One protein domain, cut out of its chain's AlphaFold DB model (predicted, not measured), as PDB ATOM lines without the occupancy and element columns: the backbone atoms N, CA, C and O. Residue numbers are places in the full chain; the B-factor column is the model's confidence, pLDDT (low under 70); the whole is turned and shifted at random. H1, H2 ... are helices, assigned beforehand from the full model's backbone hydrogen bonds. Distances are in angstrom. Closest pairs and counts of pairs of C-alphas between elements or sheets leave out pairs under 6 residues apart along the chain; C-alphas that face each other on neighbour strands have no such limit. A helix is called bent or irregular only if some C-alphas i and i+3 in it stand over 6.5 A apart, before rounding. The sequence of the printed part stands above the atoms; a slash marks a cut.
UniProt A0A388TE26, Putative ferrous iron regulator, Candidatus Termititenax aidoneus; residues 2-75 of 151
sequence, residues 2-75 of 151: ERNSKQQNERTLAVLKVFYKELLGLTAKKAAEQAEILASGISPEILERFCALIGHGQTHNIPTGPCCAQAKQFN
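This is residues 2 to 75 of the 151 residues of the protein "Putative ferrous iron regulator" of Candidatus Termititenax aidoneus (UniProt A0A388TE26). Long helix H1 is the core, with H2 folding back across it and H3 packing on its residues 12 to 19. H5 packs on H3, away from H2, and tiny H4 is near H1 and H5. The all-helix printed part has 74 residues, with five named helices, H1 to H5 in chain order. It is compact: radius of gyration of the C-alphas 11.8 A, spans 34 by 30 by 18 A.

Start at H1, residues 2 to 22: it touches H2, residues 28 to 41, opposite ways at a steep tilt of 46 degrees, closest at C-alphas 17 and 31, 5.1 A. With residues 12 to 19 alone H1 touches H3, residues 44 to 53, the same way at a shallow tilt of 33 degrees, only just short of steep, closest at C-alphas 15 and 51, 5.9 A. H4, residues 57 to 60, is close to H1 but not clearly touching, closest at C-alphas 57 and 15, 7.6 A. H5, residues 66 to 74, touches H3 at a steep tilt of 46 degrees, closest at C-alphas 67 and 48, 5.8 A. Every O i to N i+4 pair is within hydrogen-bond range in H1, H3 and H5, 8 of 10 in H2; H4 is too short for one.

Find C-alpha 2 at (7.121, -28.478, 15.490); H1 runs 30.6 A from there. H2, 20.5 A, is irregular: C-alphas 37 and 40 are 7.3 A apart. H5 ends at C-alpha 74, (1.183, 2.350, 17.280).

The C-alphas farthest apart are those of Lys 29 and Gln 73, 34.7 A. The printed part has no cut, and its four links are tight. Look for pLDDT under 70 at residues 2 to 5, 55, 57 to 60 and 69 to 75.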
ATOM      1  N   GLU A   2       7.177 -28.547  16.974       53.94
ATOM      2  CA  GLU A   2       7.121 -28.478  15.490       53.94
ATOM      3  C   GLU A   2       6.142 -27.455  14.882       53.94
ATOM      4  O   GLU A   2       6.393 -26.917  13.807       53.94
ATOM      5  N   ARG A   3       5.021 -27.149  15.550       55.69
ATOM      6  CA  ARG A   3       4.051 -26.166  15.025       55.69
ATOM      7  C   ARG A   3       4.620 -24.742  14.965       55.69
ATOM      8  O   ARG A   3       4.288 -24.004  14.047       55.69
ATOM      9  N   ASN A   4       5.503 -24.381  15.899       60.97
ATOM     10  CA  ASN A   4       6.086 -23.037  15.963       60.97
ATOM     11  C   ASN A   4       7.173 -22.827  14.900       60.97
ATOM     12  O   ASN A   4       7.245 -21.760  14.301       60.97
ATOM     13  N   SER A   5       7.988 -23.849  14.618       64.06
ATOM     14  CA  SER A   5       9.021 -23.770  13.577       64.06
ATOM     15  C   SER A   5       8.417 -23.736  12.173       64.06
ATOM     16  O   SER A   5       8.877 -22.970  11.329       64.06
ATOM     17  N   LYS A   6       7.347 -24.504  11.932       72.25
ATOM     18  CA  LYS A   6       6.649 -24.512  10.641       72.25
ATOM     19  C   LYS A   6       5.981 -23.167  10.343       72.25
ATOM     20  O   LYS A   6       6.175 -22.614   9.265       72.25
ATOM     21  N   GLN A   7       5.286 -22.600  11.329       70.62
ATOM     22  CA  GLN A   7       4.625 -21.304  11.185       70.62
ATOM     23  C   GLN A   7       5.619 -20.143  11.041       70.62
ATOM     24  O   GLN A   7       5.380 -19.212  10.270       70.62
ATOM     25  N   GLN A   8       6.764 -20.215  11.727       75.12
ATOM     26  CA  GLN A   8       7.839 -19.241  11.554       75.12
ATOM     27  C   GLN A   8       8.436 -19.313  10.141       75.12
ATOM     28  O   GLN A   8       8.633 -18.275   9.518       75.12
ATOM     29  N   ASN A   9       8.666 -20.516   9.607       84.25
ATOM     30  CA  ASN A   9       9.223 -20.694   8.265       84.25
ATOM     31  C   ASN A   9       8.281 -20.178   7.162       84.25
ATOM     32  O   ASN A   9       8.704 -19.472   6.248       84.25
ATOM     33  N   GLU A  10       6.981 -20.462   7.280       87.56
ATOM     34  CA  GLU A  10       5.957 -19.948   6.359       87.56
ATOM     35  C   GLU A  10       5.919 -18.415   6.351       87.56
ATOM     36  O   GLU A  10       5.860 -17.789   5.288       87.56
ATOM     37  N   ARG A  11       6.022 -17.794   7.533       89.31
ATOM     38  CA  ARG A  11       6.103 -16.338   7.653       89.31
ATOM     39  C   ARG A  11       7.379 -15.783   7.019       89.31
ATOM     40  O   ARG A  11       7.293 -14.788   6.301       89.31
ATOM     41  N   THR A  12       8.531 -16.413   7.245       91.19
ATOM     42  CA  THR A  12       9.806 -15.997   6.641       91.19
ATOM     43  C   THR A  12       9.724 -15.977   5.121       91.19
ATOM     44  O   THR A  12      10.038 -14.962   4.497       91.19
ATOM     45  N   LEU A  13       9.217 -17.058   4.525       92.75
ATOM     46  CA  LEU A  13       9.036 -17.159   3.077       92.75
ATOM     47  C   LEU A  13       8.109 -16.066   2.538       92.75
ATOM     48  O   LEU A  13       8.409 -15.453   1.515       92.75
ATOM     49  N   ALA A  14       6.993 -15.807   3.218       90.62
ATOM     50  CA  ALA A  14       6.035 -14.792   2.794       90.62
ATOM     51  C   ALA A  14       6.625 -13.370   2.845       90.62
ATOM     52  O   ALA A  14       6.479 -12.620   1.879       90.62
ATOM     53  N   VAL A  15       7.343 -13.011   3.916       90.69
ATOM     54  CA  VAL A  15       8.007 -11.699   4.027       90.69
ATOM     55  C   VAL A  15       9.070 -11.523   2.946       90.69
ATOM     56  O   VAL A  15       9.082 -10.491   2.277       90.69
ATOM     57  N   LEU A  16       9.929 -12.524   2.733       92.88
ATOM     58  CA  LEU A  16      10.992 -12.448   1.729       92.88
ATOM     59  C   LEU A  16      10.442 -12.335   0.305       92.88
ATOM     60  O   LEU A  16      10.922 -11.512  -0.470       92.88
ATOM     61  N   LYS A  17       9.399 -13.101  -0.035       91.19
ATOM     62  CA  LYS A  17       8.751 -13.026  -1.356       91.19
ATOM     63  C   LYS A  17       8.241 -11.618  -1.655       91.19
ATOM     64  O   LYS A  17       8.478 -11.104  -2.746       91.19
ATOM     65  N   VAL A  18       7.569 -10.994  -0.686       86.75
ATOM     66  CA  VAL A  18       7.060  -9.625  -0.840       86.75
ATOM     67  C   VAL A  18       8.208  -8.623  -0.894       86.75
ATOM     68  O   VAL A  18       8.214  -7.773  -1.772       86.75
ATOM     69  N   PHE A  19       9.222  -8.760  -0.041       87.94
ATOM     70  CA  PHE A  19      10.407  -7.902  -0.070       87.94
ATOM     71  C   PHE A  19      11.117  -7.924  -1.432       87.94
ATOM     72  O   PHE A  19      11.374  -6.873  -2.018       87.94
ATOM     73  N   TYR A  20      11.382  -9.111  -1.980       89.19
ATOM     74  CA  TYR A  20      12.051  -9.244  -3.273       89.19
ATOM     75  C   TYR A  20      11.231  -8.685  -4.429       89.19
ATOM     76  O   TYR A  20      11.797  -8.112  -5.357       89.19
ATOM     77  N   LYS A  21       9.908  -8.833  -4.378       85.06
ATOM     78  CA  LYS A  21       9.023  -8.300  -5.408       85.06
ATOM     79  C   LYS A  21       8.895  -6.777  -5.312       85.06
ATOM     80  O   LYS A  21       9.130  -6.092  -6.296       85.06
ATOM     81  N   GLU A  22       8.526  -6.265  -4.142       75.88
ATOM     82  CA  GLU A  22       8.106  -4.871  -3.959       75.88
ATOM     83  C   GLU A  22       9.289  -3.910  -3.781       75.88
ATOM     84  O   GLU A  22       9.198  -2.758  -4.190       75.88
ATOM     85  N   LEU A  23      10.403  -4.357  -3.185       77.81
ATOM     86  CA  LEU A  23      11.568  -3.492  -2.965       77.81
ATOM     87  C   LEU A  23      12.690  -3.732  -3.977       77.81
ATOM     88  O   LEU A  23      13.373  -2.787  -4.358       77.81
ATOM     89  N   LEU A  24      12.900  -4.983  -4.403       82.06
ATOM     90  CA  LEU A  24      13.975  -5.324  -5.344       82.06
ATOM     91  C   LEU A  24      13.494  -5.526  -6.793       82.06
ATOM     92  O   LEU A  24      14.325  -5.738  -7.675       82.06
ATOM     93  N   GLY A  25      12.185  -5.474  -7.062       80.44
ATOM     94  CA  GLY A  25      11.635  -5.568  -8.419       80.44
ATOM     95  C   GLY A  25      11.796  -6.941  -9.084       80.44
ATOM     96  O   GLY A  25      11.797  -7.045 -10.311       80.44
ATOM     97  N   LEU A  26      11.968  -8.018  -8.307       87.06
ATOM     98  CA  LEU A  26      12.085  -9.366  -8.863       87.06
ATOM     99  C   LEU A  26      10.734  -9.861  -9.390       87.06
ATOM    100  O   LEU A  26       9.671  -9.613  -8.821       87.06
ATOM    101  N   THR A  27      10.787 -10.673 -10.447       88.31
ATOM    102  CA  THR A  27       9.609 -11.417 -10.903       88.31
ATOM    103  C   THR A  27       9.161 -12.407  -9.828       88.31
ATOM    104  O   THR A  27       9.985 -12.930  -9.077       88.31
ATOM    105  N   ALA A  28       7.865 -12.730  -9.785       81.19
ATOM    106  CA  ALA A  28       7.306 -13.637  -8.777       81.19
ATOM    107  C   ALA A  28       8.050 -14.984  -8.695       81.19
ATOM    108  O   ALA A  28       8.283 -15.497  -7.601       81.19
ATOM    109  N   LYS A  29       8.480 -15.517  -9.847       89.38
ATOM    110  CA  LYS A  29       9.272 -16.749  -9.927       89.38
ATOM    111  C   LYS A  29      10.627 -16.597  -9.228       89.38
ATOM    112  O   LYS A  29      10.934 -17.368  -8.328       89.38
ATOM    113  N   LYS A  30      11.401 -15.566  -9.590       88.12
ATOM    114  CA  LYS A  30      12.720 -15.314  -8.989       88.12
ATOM    115  C   LYS A  30      12.613 -14.980  -7.502       88.12
ATOM    116  O   LYS A  30      13.431 -15.432  -6.716       88.12
ATOM    117  N   ALA A  31      11.597 -14.216  -7.107       89.19
ATOM    118  CA  ALA A  31      11.342 -13.891  -5.707       89.19
ATOM    119  C   ALA A  31      11.058 -15.150  -4.871       89.19
ATOM    120  O   ALA A  31      11.547 -15.260  -3.749       89.19
ATOM    121  N   ALA A  32      10.301 -16.111  -5.414       90.62
ATOM    122  CA  ALA A  32      10.043 -17.380  -4.745       90.62
ATOM    123  C   ALA A  32      11.317 -18.223  -4.589       90.62
ATOM    124  O   ALA A  32      11.600 -18.666  -3.480       90.62
ATOM    125  N   GLU A  33      12.102 -18.360  -5.661       93.56
ATOM    126  CA  GLU A  33      13.378 -19.089  -5.646       93.56
ATOM    127  C   GLU A  33      14.352 -18.498  -4.612       93.56
ATOM    128  O   GLU A  33      14.892 -19.218  -3.775       93.56
ATOM    129  N   GLN A  34      14.540 -17.173  -4.611       92.31
ATOM    130  CA  GLN A  34      15.448 -16.509  -3.667       92.31
ATOM    131  C   GLN A  34      14.963 -16.602  -2.215       92.31
ATOM    132  O   GLN A  34      15.772 -16.781  -1.305       92.31
ATOM    133  N   ALA A  35      13.650 -16.517  -1.985       92.62
ATOM    134  CA  ALA A  35      13.084 -16.667  -0.650       92.62
ATOM    135  C   ALA A  35      13.343 -18.061  -0.068       92.62
ATOM    136  O   ALA A  35      13.679 -18.161   1.105       92.62
ATOM    137  N   GLU A  36      13.225 -19.123  -0.868       92.69
ATOM    138  CA  GLU A  36      13.487 -20.496  -0.416       92.69
ATOM    139  C   GLU A  36      14.956 -20.719  -0.049       92.69
ATOM    140  O   GLU A  36      15.242 -21.336   0.976       92.69
ATOM    141  N   ILE A  37      15.877 -20.158  -0.836       92.81
ATOM    142  CA  ILE A  37      17.322 -20.261  -0.591       92.81
ATOM    143  C   ILE A  37      17.711 -19.563   0.714       92.81
ATOM    144  O   ILE A  37      18.500 -20.095   1.493       92.81
ATOM    145  N   LEU A  38      17.180 -18.361   0.951       90.69
ATOM    146  CA  LEU A  38      17.645 -17.502   2.039       90.69
ATOM    147  C   LEU A  38      16.829 -17.636   3.329       90.69
ATOM    148  O   LEU A  38      17.332 -17.254   4.383       90.69
ATOM    149  N   ALA A  39      15.619 -18.208   3.292       89.31
ATOM    150  CA  ALA A  39      14.726 -18.281   4.454       89.31
ATOM    151  C   ALA A  39      15.367 -18.915   5.698       89.31
ATOM    152  O   ALA A  39      15.151 -18.427   6.806       89.31
ATOM    153  N   SER A  40      16.178 -19.961   5.536       87.75
ATOM    154  CA  SER A  40      16.838 -20.646   6.657       87.75
ATOM    155  C   SER A  40      17.925 -19.807   7.342       87.75
ATOM    156  O   SER A  40      18.245 -20.060   8.501       87.75
ATOM    157  N   GLY A  41      18.475 -18.802   6.651       88.50
ATOM    158  CA  GLY A  41      19.520 -17.912   7.163       88.50
ATOM    159  C   GLY A  41      18.997 -16.639   7.831       88.50
ATOM    160  O   GLY A  41      19.787 -15.855   8.355       88.50
ATOM    161  N   ILE A  42      17.683 -16.399   7.815       89.12
ATOM    162  CA  ILE A  42      17.098 -15.179   8.372       89.12
ATOM    163  C   ILE A  42      16.763 -15.371   9.850       89.12
ATOM    164  O   ILE A  42      15.912 -16.179  10.223       89.12
ATOM    165  N   SER A  43      17.400 -14.563  10.700       89.62
ATOM    166  CA  SER A  43      17.052 -14.500  12.116       89.62
ATOM    167  C   SER A  43      15.676 -13.846  12.322       89.62
ATOM    168  O   SER A  43      15.257 -13.009  11.513       89.62
ATOM    169  N   PRO A  44      14.967 -14.153  13.426       84.56
ATOM    170  CA  PRO A  44      13.696 -13.504  13.741       84.56
ATOM    171  C   PRO A  44      13.790 -11.973  13.780       84.56
ATOM    172  O   PRO A  44      12.886 -11.296  13.310       84.56
ATOM    173  N   GLU A  45      14.900 -11.419  14.277       80.88
ATOM    174  CA  GLU A  45      15.099  -9.967  14.333       80.88
ATOM    175  C   GLU A  45      15.181  -9.337  12.933       80.88
ATOM    176  O   GLU A  45      14.548  -8.315  12.665       80.88
ATOM    177  N   ILE A  46      15.929  -9.957  12.015       85.00
ATOM    178  CA  ILE A  46      16.052  -9.478  10.632       85.00
ATOM    179  C   ILE A  46      14.708  -9.601   9.908       85.00
ATOM    180  O   ILE A  46      14.311  -8.690   9.179       85.00
ATOM    181  N   LEU A  47      13.971 -10.687  10.159       88.94
ATOM    182  CA  LEU A  47      12.638 -10.890   9.602       88.94
ATOM    183  C   LEU A  47      11.674  -9.756   9.981       88.94
ATOM    184  O   LEU A  47      10.924  -9.281   9.125       88.94
ATOM    185  N   GLU A  48      11.705  -9.293  11.235       82.94
ATOM    186  CA  GLU A  48      10.892  -8.151  11.668       82.94
ATOM    187  C   GLU A  48      11.262  -6.865  10.912       82.94
ATOM    188  O   GLU A  48      10.369  -6.116  10.511       82.94
ATOM    189  N   ARG A  49      12.556  -6.620  10.657       80.75
ATOM    190  CA  ARG A  49      13.022  -5.448   9.892       80.75
ATOM    191  C   ARG A  49      12.561  -5.504   8.438       80.75
ATOM    192  O   ARG A  49      12.070  -4.502   7.923       80.75
ATOM    193  N   PHE A  50      12.639  -6.669   7.793       84.12
ATOM    194  CA  PHE A  50      12.081  -6.854   6.449       84.12
ATOM    195  C   PHE A  50      10.572  -6.643   6.428       84.12
ATOM    196  O   PHE A  50      10.068  -5.943   5.552       84.12
ATOM    197  N   CYS A  51       9.854  -7.182   7.417       81.19
ATOM    198  CA  CYS A  51       8.415  -6.993   7.542       81.19
ATOM    199  C   CYS A  51       8.048  -5.510   7.716       81.19
ATOM    200  O   CYS A  51       7.081  -5.053   7.115       81.19
ATOM    201  N   ALA A  52       8.824  -4.740   8.482       75.50
ATOM    202  CA  ALA A  52       8.628  -3.299   8.628       75.50
ATOM    203  C   ALA A  52       8.888  -2.530   7.319       75.50
ATOM    204  O   ALA A  52       8.067  -1.699   6.937       75.50
ATOM    205  N   LEU A  53       9.971  -2.847   6.596       75.56
ATOM    206  CA  LEU A  53      10.332  -2.182   5.334       75.56
ATOM    207  C   LEU A  53       9.256  -2.325   4.247       75.56
ATOM    208  O   LEU A  53       9.049  -1.397   3.471       75.56
ATOM    209  N   ILE A  54       8.545  -3.456   4.215       78.69
ATOM    210  CA  ILE A  54       7.433  -3.687   3.277       78.69
ATOM    211  C   ILE A  54       6.079  -3.148   3.780       78.69
ATOM    212  O   ILE A  54       5.075  -3.283   3.083       78.69
ATOM    213  N   GLY A  55       6.020  -2.545   4.975       67.88
ATOM    214  CA  GLY A  55       4.793  -1.962   5.538       67.88
ATOM    215  C   GLY A  55       3.934  -2.914   6.382       67.88
ATOM    216  O   GLY A  55       2.722  -2.727   6.472       67.88
ATOM    217  N   HIS A  56       4.547  -3.914   7.018       75.69
ATOM    218  CA  HIS A  56       3.944  -4.941   7.879       75.69
ATOM    219  C   HIS A  56       2.983  -5.926   7.194       75.69
ATOM    220  O   HIS A  56       2.428  -5.696   6.122       75.69
ATOM    221  N   GLY A  57       2.769  -7.072   7.851       61.50
ATOM    222  CA  GLY A  57       2.094  -8.218   7.237       61.50
ATOM    223  C   GLY A  57       0.617  -8.023   6.883       61.50
ATOM    224  O   GLY A  57       0.114  -8.719   6.007       61.50
ATOM    225  N   GLN A  58      -0.074  -7.052   7.494       61.25
ATOM    226  CA  GLN A  58      -1.483  -6.774   7.177       61.25
ATOM    227  C   GLN A  58      -1.675  -6.183   5.781       61.25
ATOM    228  O   GLN A  58      -2.702  -6.419   5.158       61.25
ATOM    229  N   THR A  59      -0.684  -5.443   5.292       59.59
ATOM    230  CA  THR A  59      -0.747  -4.777   3.990       59.59
ATOM    231  C   THR A  59      -0.664  -5.784   2.837       59.59
ATOM    232  O   THR A  59      -1.154  -5.509   1.748       59.59
ATOM    233  N   HIS A  60      -0.108  -6.978   3.094       64.25
ATOM    234  CA  HIS A  60       0.256  -7.963   2.067       64.25
ATOM    235  C   HIS A  60      -0.229  -9.394   2.358       64.25
ATOM    236  O   HIS A  60       0.322 -10.346   1.812       64.25
ATOM    237  N   ASN A  61      -1.232  -9.578   3.227       71.12
ATOM    238  CA  ASN A  61      -1.751 -10.899   3.631       71.12
ATOM    239  C   ASN A  61      -0.674 -11.883   4.147       71.12
ATOM    240  O   ASN A  61      -0.763 -13.094   3.946       71.12
ATOM    241  N   ILE A  62       0.346 -11.373   4.836       80.69
ATOM    242  CA  ILE A  62       1.412 -12.175   5.450       80.69
ATOM    243  C   ILE A  62       1.009 -12.516   6.895       80.69
ATOM    244  O   ILE A  62       0.469 -11.646   7.590       80.69
ATOM    245  N   PRO A  63       1.326 -13.726   7.404       81.88
ATOM    246  CA  PRO A  63       1.174 -14.043   8.821       81.88
ATOM    247  C   PRO A  63       1.770 -12.955   9.725       81.88
ATOM    248  O   PRO A  63       2.930 -12.554   9.590       81.88
ATOM    249  N   THR A  64       0.963 -12.448  10.657       79.94
ATOM    250  CA  THR A  64       1.400 -11.397  11.580       79.94
ATOM    251  C   THR A  64       2.469 -11.923  12.526       79.94
ATOM    252  O   THR A  64       2.338 -13.030  13.041       79.94
ATOM    253  N   GLY A  65       3.483 -11.105  12.810       81.88
ATOM    254  CA  GLY A  65       4.452 -11.385  13.869       81.88
ATOM    255  C   GLY A  65       4.542 -10.272  14.908       81.88
ATOM    256  O   GLY A  65       3.706  -9.361  14.899       81.88
ATOM    257  N   PRO A  66       5.552 -10.332  15.792       79.19
ATOM    258  CA  PRO A  66       5.739  -9.377  16.879       79.19
ATOM    259  C   PRO A  66       5.737  -7.915  16.416       79.19
ATOM    260  O   PRO A  66       5.021  -7.102  17.003       79.19
ATOM    261  N   CYS A  67       6.423  -7.591  15.311       75.00
ATOM    262  CA  CYS A  67       6.451  -6.230  14.776       75.00
ATOM    263  C   CYS A  67       5.066  -5.757  14.323       75.00
ATOM    264  O   CYS A  67       4.765  -4.576  14.417       75.00
ATOM    265  N   CYS A  68       4.200  -6.662  13.847       70.56
ATOM    266  CA  CYS A  68       2.844  -6.316  13.419       70.56
ATOM    267  C   CYS A  68       1.943  -6.011  14.623       70.56
ATOM    268  O   CYS A  68       1.072  -5.153  14.529       70.56
ATOM    269  N   ALA A  69       2.129  -6.715  15.743       69.31
ATOM    270  CA  ALA A  69       1.388  -6.462  16.978       69.31
ATOM    271  C   ALA A  69       1.828  -5.148  17.637       69.31
ATOM    272  O   ALA A  69       0.982  -4.358  18.050       69.31
ATOM    273  N   GLN A  70       3.135  -4.880  17.653       62.91
ATOM    274  CA  GLN A  70       3.679  -3.591  18.078       62.91
ATOM    275  C   GLN A  70       3.153  -2.475  17.172       62.91
ATOM    276  O   GLN A  70       2.542  -1.536  17.666       62.91
ATOM    277  N   ALA A  71       3.241  -2.626  15.848       55.16
ATOM    278  CA  ALA A  71       2.677  -1.667  14.900       55.16
ATOM    279  C   ALA A  71       1.168  -1.434  15.101       55.16
ATOM    280  O   ALA A  71       0.709  -0.309  14.960       55.16
ATOM    281  N   LYS A  72       0.388  -2.456  15.490       51.09
ATOM    282  CA  LYS A  72      -1.030  -2.290  15.868       51.09
ATOM    283  C   LYS A  72      -1.227  -1.436  17.122       51.09
ATOM    284  O   LYS A  72      -2.205  -0.702  17.171       51.09
ATOM    285  N   GLN A  73      -0.324  -1.500  18.103       46.53
ATOM    286  CA  GLN A  73      -0.346  -0.602  19.267       46.53
ATOM    287  C   GLN A  73       0.035   0.841  18.889       46.53
ATOM    288  O   GLN A  73      -0.464   1.778  19.505       46.53
ATOM    289  N   PHE A  74       0.841   1.031  17.838       44.09
ATOM    290  CA  PHE A  74       1.183   2.350  17.280       44.09
ATOM    291  C   PHE A  74       0.151   2.886  16.257       44.09
ATOM    292  O   PHE A  74       0.108   4.086  15.968       44.09
ATOM    293  N   ASN A  75      -0.725   2.028  15.724       45.47
ATOM    294  CA  ASN A  75      -1.676   2.358  14.660       45.47
ATOM    295  C   ASN A  75      -3.015   2.886  15.196       45.47
ATOM    296  O   ASN A  75      -4.010   2.168  15.244       45.47
TER     297      ASN A  75